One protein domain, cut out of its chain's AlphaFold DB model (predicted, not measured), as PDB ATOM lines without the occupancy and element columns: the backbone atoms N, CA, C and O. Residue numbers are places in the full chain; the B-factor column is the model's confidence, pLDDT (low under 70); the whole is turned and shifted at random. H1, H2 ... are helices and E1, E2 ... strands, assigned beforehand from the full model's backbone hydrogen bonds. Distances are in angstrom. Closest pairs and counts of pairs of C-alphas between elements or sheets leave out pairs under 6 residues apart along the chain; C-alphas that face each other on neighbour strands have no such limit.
ATOM      1  N   ILE A  13      49.776  19.342  13.655       76.94
ATOM      2  CA  ILE A  13      51.185  19.791  13.663       76.94
ATOM      3  C   ILE A  13      51.797  19.950  12.259       76.94
ATOM      4  O   ILE A  13      52.822  20.598  12.079       76.94
ATOM      5  N   GLN A  14      51.200  19.341  11.235       76.88
ATOM      6  CA  GLN A  14      51.621  19.567   9.853       76.88
ATOM      7  C   GLN A  14      51.051  20.888   9.330       76.88
ATOM      8  O   GLN A  14      51.740  21.574   8.591       76.88
ATOM      9  N   LEU A  15      49.867  21.310   9.796       78.50
ATOM     10  CA  LEU A  15      49.277  22.611   9.446       78.50
ATOM     11  C   LEU A  15      50.138  23.790   9.911       78.50
ATOM     12  O   LEU A  15      50.228  24.789   9.205       78.50
ATOM     13  N   SER A  16      50.807  23.682  11.066       75.12
ATOM     14  CA  SER A  16      51.687  24.754  11.554       75.12
ATOM     15  C   SER A  16      52.890  25.009  10.638       75.12
ATOM     16  O   SER A  16      53.472  26.086  10.692       75.12
ATOM     17  N   GLN A  17      53.247  24.055   9.771       78.44
ATOM     18  CA  GLN A  17      54.310  24.227   8.772       78.44
ATOM     19  C   GLN A  17      53.862  25.090   7.586       78.44
ATOM     20  O   GLN A  17      54.703  25.684   6.923       78.44
ATOM     21  N   PHE A  18      52.552  25.220   7.354       76.88
ATOM     22  CA  PHE A  18      52.001  26.054   6.282       76.88
ATOM     23  C   PHE A  18      52.019  27.552   6.618       76.88
ATOM     24  O   PHE A  18      51.555  28.349   5.809       76.88
ATOM     25  N   GLN A  19      52.514  27.955   7.800       74.25
ATOM     26  CA  GLN A  19      52.649  29.365   8.207       74.25
ATOM     27  C   GLN A  19      51.360  30.195   7.981       74.25
ATOM     28  O   GLN A  19      51.409  31.360   7.602       74.25
ATOM     29  N   GLY A  20      50.188  29.581   8.185       72.25
ATOM     30  CA  GLY A  20      48.875  30.215   7.986       72.25
ATOM     31  C   GLY A  20      48.277  30.085   6.576       72.25
ATOM     32  O   GLY A  20      47.091  30.347   6.407       72.25
ATOM     33  N   GLN A  21      49.029  29.607   5.583       76.31
ATOM     34  CA  GLN A  21      48.555  29.367   4.212       76.31
ATOM     35  C   GLN A  21      48.073  27.922   4.029       76.31
ATOM     36  O   GLN A  21      48.583  27.161   3.209       76.31
ATOM     37  N   VAL A  22      47.096  27.509   4.836       80.62
ATOM     38  CA  VAL A  22      46.492  26.176   4.715       80.62
ATOM     39  C   VAL A  22      45.466  26.187   3.572       80.62
ATOM     40  O   VAL A  22      44.541  27.001   3.616       80.62
ATOM     41  N   PRO A  23      45.553  25.273   2.586       82.00
ATOM     42  CA  PRO A  23      44.534  25.140   1.547       82.00
ATOM     43  C   PRO A  23      43.124  24.939   2.139       82.00
ATOM     44  O   PRO A  23      42.966  24.119   3.051       82.00
ATOM     45  N   PRO A  24      42.072  25.611   1.629       83.94
ATOM     46  CA  PRO A  24      40.728  25.531   2.212       83.94
ATOM     47  C   PRO A  24      40.162  24.105   2.349       83.94
ATOM     48  O   PRO A  24      39.614  23.790   3.410       83.94
ATOM     49  N   PRO A  25      40.329  23.195   1.362       82.56
ATOM     50  CA  PRO A  25      39.879  21.810   1.508       82.56
ATOM     51  C   PRO A  25      40.577  21.073   2.661       82.56
ATOM     52  O   PRO A  25      39.940  20.307   3.383       82.56
ATOM     53  N   LEU A  26      41.869  21.351   2.880       83.94
ATOM     54  CA  LEU A  26      42.659  20.763   3.959       83.94
ATOM     55  C   LEU A  26      42.234  21.306   5.329       83.94
ATOM     56  O   LEU A  26      42.108  20.539   6.279       83.94
ATOM     57  N   ALA A  27      41.961  22.608   5.430       84.00
ATOM     58  CA  ALA A  27      41.417  23.203   6.649       84.00
ATOM     59  C   ALA A  27      40.040  22.611   7.004       84.00
ATOM     60  O   ALA A  27      39.768  22.328   8.174       84.00
ATOM     61  N   MET A  28      39.195  22.354   5.998       84.06
ATOM     62  CA  MET A  28      37.853  21.804   6.203       84.06
ATOM     63  C   MET A  28      37.868  20.414   6.861       84.06
ATOM     64  O   MET A  28      36.981  20.124   7.666       84.06
ATOM     65  N   LEU A  29      38.889  19.587   6.601       83.38
ATOM     66  CA  LEU A  29      39.052  18.276   7.249       83.38
ATOM     67  C   LEU A  29      39.132  18.369   8.782       83.38
ATOM     68  O   LEU A  29      38.738  17.431   9.466       83.38
ATOM     69  N   PHE A  30      39.600  19.494   9.334       82.44
ATOM     70  CA  PHE A  30      39.725  19.698  10.784       82.44
ATOM     71  C   PHE A  30      38.523  20.399  11.426       82.44
ATOM     72  O   PHE A  30      38.473  20.510  12.653       82.44
ATOM     73  N   ILE A  31      37.576  20.866  10.608       82.31
ATOM     74  CA  ILE A  31      36.315  21.485  11.034       82.31
ATOM     75  C   ILE A  31      35.167  20.467  10.957       82.31
ATOM     76  O   ILE A  31      34.258  20.488  11.787       82.31
ATOM     77  N   LEU A  32      35.184  19.577   9.959       81.50
ATOM     78  CA  LEU A  32      34.180  18.527   9.807       81.50
ATOM     79  C   LEU A  32      34.339  17.435  10.872       81.50
ATOM     80  O   LEU A  32      35.442  17.025  11.217       81.50
ATOM     81  N   GLY A  33      33.203  16.946  11.369       76.38
ATOM     82  CA  GLY A  33      33.157  15.728  12.178       76.38
ATOM     83  C   GLY A  33      33.320  14.473  11.318       76.38
ATOM     84  O   GLY A  33      33.068  14.509  10.112       76.38
ATOM     85  N   GLU A  34      33.698  13.363  11.948       82.00
ATOM     86  CA  GLU A  34      33.839  12.059  11.290       82.00
ATOM     87  C   GLU A  34      32.561  11.662  10.534       82.00
ATOM     88  O   GLU A  34      31.445  11.888  11.006       82.00
ATOM     89  N   GLY A  35      32.723  11.132   9.320       78.56
ATOM     90  CA  GLY A  35      31.637  10.724   8.430       78.56
ATOM     91  C   GLY A  35      30.928  11.868   7.697       78.56
ATOM     92  O   GLY A  35      30.142  11.602   6.786       78.56
ATOM     93  N   LYS A  36      31.189  13.136   8.040       77.56
ATOM     94  CA  LYS A  36      30.540  14.288   7.395       77.56
ATOM     95  C   LYS A  36      31.252  14.683   6.106       77.56
ATOM     96  O   LYS A  36      32.478  14.591   5.999       77.56
ATOM     97  N   SER A  37      30.474  15.187   5.150       86.94
ATOM     98  CA  SER A  37      30.973  15.760   3.905       86.94
ATOM     99  C   SER A  37      30.479  17.190   3.693       86.94
ATOM    100  O   SER A  37      29.411  17.577   4.175       86.94
ATOM    101  N   ARG A  38      31.273  18.000   2.990       82.88
ATOM    102  CA  ARG A  38      30.907  19.369   2.611       82.88
ATOM    103  C   ARG A  38      31.577  19.782   1.307       82.88
ATOM    104  O   ARG A  38      32.716  19.406   1.044       82.88
ATOM    105  N   LEU A  39      30.863  20.584   0.518       83.69
ATOM    106  CA  LEU A  39      31.421  21.268  -0.643       83.69
ATOM    107  C   LEU A  39      32.226  22.492  -0.182       83.69
ATOM    108  O   LEU A  39      31.732  23.303   0.603       83.69
ATOM    109  N   VAL A  40      33.455  22.621  -0.667       82.50
ATOM    110  CA  VAL A  40      34.408  23.671  -0.302       82.50
ATOM    111  C   VAL A  40      34.937  24.306  -1.579       82.50
ATOM    112  O   VAL A  40      35.357  23.596  -2.488       82.50
ATOM    113  N   ALA A  41      34.928  25.633  -1.664       78.94
ATOM    114  CA  ALA A  41      35.603  26.332  -2.751       78.94
ATOM    115  C   ALA A  41      37.128  26.277  -2.539       78.94
ATOM    116  O   ALA A  41      37.611  26.482  -1.424       78.94
ATOM    117  N   GLY A  42      37.872  25.984  -3.602       75.38
ATOM    118  CA  GLY A  42      39.329  26.049  -3.629       75.38
ATOM    119  C   GLY A  42      39.859  27.454  -3.367       75.38
ATOM    120  O   GLY A  42      39.137  28.446  -3.500       75.38
ATOM    121  N   GLY A  43      41.139  27.545  -3.005       74.38
ATOM    122  CA  GLY A  43      41.821  28.836  -2.960       74.38
ATOM    123  C   GLY A  43      41.958  29.408  -4.373       74.38
ATOM    124  O   GLY A  43      41.973  28.661  -5.341       74.38
ATOM    125  N   GLN A  44      42.021  30.737  -4.510       70.25
ATOM    126  CA  GLN A  44      42.366  31.423  -5.771       70.25
ATOM    127  C   GLN A  44      41.586  30.978  -7.035       70.25
ATOM    128  O   GLN A  44      42.104  31.054  -8.144       70.25
ATOM    129  N   GLY A  45      40.326  30.545  -6.899       65.81
ATOM    130  CA  GLY A  45      39.481  30.193  -8.050       65.81
ATOM    131  C   GLY A  45      39.694  28.784  -8.620       65.81
ATOM    132  O   GLY A  45      39.178  28.494  -9.695       65.81
ATOM    133  N   GLU A  46      40.375  27.888  -7.899       70.31
ATOM    134  CA  GLU A  46      40.683  26.501  -8.308       70.31
ATOM    135  C   GLU A  46      39.461  25.559  -8.461       70.31
ATOM    136  O   GLU A  46      39.610  24.378  -8.771       70.31
ATOM    137  N   GLY A  47      38.235  26.057  -8.278       79.62
ATOM    138  CA  GLY A  47      36.994  25.286  -8.422       79.62
ATOM    139  C   GLY A  47      36.416  24.798  -7.091       79.62
ATOM    140  O   GLY A  47      36.677  25.377  -6.038       79.62
ATOM    141  N   PHE A  48      35.574  23.761  -7.131       82.81
ATOM    142  CA  PHE A  48      34.891  23.220  -5.950       82.81
ATOM    143  C   PHE A  48      35.362  21.800  -5.625       82.81
ATOM    144  O   PHE A  48      35.445  20.943  -6.502       82.81
ATOM    145  N   TYR A  49      35.589  21.542  -4.341       82.50
ATOM    146  CA  TYR A  49      36.006  20.259  -3.788       82.50
ATOM    147  C   TYR A  49      34.906  19.686  -2.905       82.50
ATOM    148  O   TYR A  49      34.340  20.392  -2.072       82.50
ATOM    149  N   VAL A  50      34.632  18.388  -3.028       82.81
ATOM    150  CA  VAL A  50      33.830  17.660  -2.038       82.81
ATOM    151  C   VAL A  50      34.790  17.047  -1.031       82.81
ATOM    152  O   VAL A  50      35.554  16.146  -1.362       82.81
ATOM    153  N   VAL A  51      34.756  17.542   0.201       82.75
ATOM    154  CA  VAL A  51      35.601  17.056   1.294       82.75
ATOM    155  C   VAL A  51      34.770  16.133   2.172       82.75
ATOM    156  O   VAL A  51      33.680  16.518   2.587       82.75
ATOM    157  N   LYS A  52      35.277  14.935   2.471       84.38
ATOM    158  CA  LYS A  52      34.667  13.965   3.390       84.38
ATOM    159  C   LYS A  52      35.711  13.526   4.413       84.38
ATOM    160  O   LYS A  52      36.837  13.221   4.038       84.38
ATOM    161  N   VAL A  53      35.339  13.495   5.692       84.06
ATOM    162  CA  VAL A  53      36.205  12.963   6.754       84.06
ATOM    163  C   VAL A  53      35.883  11.490   6.960       84.06
ATOM    164  O   VAL A  53      34.789  11.162   7.412       84.06
ATOM    165  N   ASP A  54      36.827  10.606   6.650       83.06
ATOM    166  CA  ASP A  54      36.627   9.165   6.835       83.06
ATOM    167  C   ASP A  54      36.895   8.705   8.272       83.06
ATOM    168  O   ASP A  54      36.179   7.845   8.772       83.06
TER     169      ASP A  54
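This is residues 13 to 54 of the 116 residues of an uncharacterized protein of Sphingomonas daechungensis (UniProt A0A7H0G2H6). A two-stranded antiparallel hairpin, E1 and E2, makes one side of a flat model, and the short helix H2 packs on E1. A second short helix, H1, lies beyond H2, away from the hairpin. The printed part has 42 residues, with two named helices and then two named strands in the order H1, H2, E1, E2; the sheet's order is E1 - E2. The class is mixed, helices and strands, with 11 residues in helices and 10 in strands. The whole is only just compact, close to loose, with a radius of gyration of the C-alphas of 10.7 A and spans of 28 by 26 by 11 A.

Helix H1, residues 13 to 18, is followed by a tight link to helix H2, residues 24 to 28. H1 and H2 are only just apart, their closest C-alphas 8.4 A from each other. H1 is also apart from strand E1, residues 37 to 41, and from strand E2, residues 48 to 52. H2 and E1 have 5 pairs of C-alphas within 8 A, the closest being those of Pro 25 and Val 40, 6.1 A apart. H2 and E2 have 3 such pairs, the closest being the C-alphas of Pro 25 and Val 51, 6.4 A apart. E1 and E2 form a hairpin and are antiparallel neighbours, with 155 degrees between their directions. The C-alphas of Leu 39 and Val 50, which face each other, are 4.6 A apart. Within hydrogen-bond range are N 38 and O 51 at 2.9 A and N 40 and O 49 at 2.8 A. Every O i to N i+4 pair of H2 is within hydrogen-bond range; in H1 0 of 2 are, beside 2 of 3 O i to N i+3 pairs.

H1 runs from Ile 13, whose C-alpha is at (51.185, 19.791, 13.663), to Phe 18, 9.7 A from first to last C-alpha. H2 runs from Pro 24 to Met 28, 6.2 A. E1 runs from Ser 37, with its C-alpha at (30.973, 15.760, 3.905), to Ala 41, 13.3 A. E2 runs from Phe 48 to Lys 52, 13.2 A, and C-alpha 52 is at (34.667, 13.965, 3.390).

The two C-alphas farthest apart are those of Gln 19 and Gly 35, at 28.1 A. The C-alphas of Ile 13 and Asp 54, the first and last printed, are 19.3 A apart. The printed part has no cut. The links from H2 to E1, with 8 residues, and from E1 to E2, with 6, are short, and no link is long. The mean pLDDT of the printed part is 79.6, and residue 45 is the one printed residue under 70.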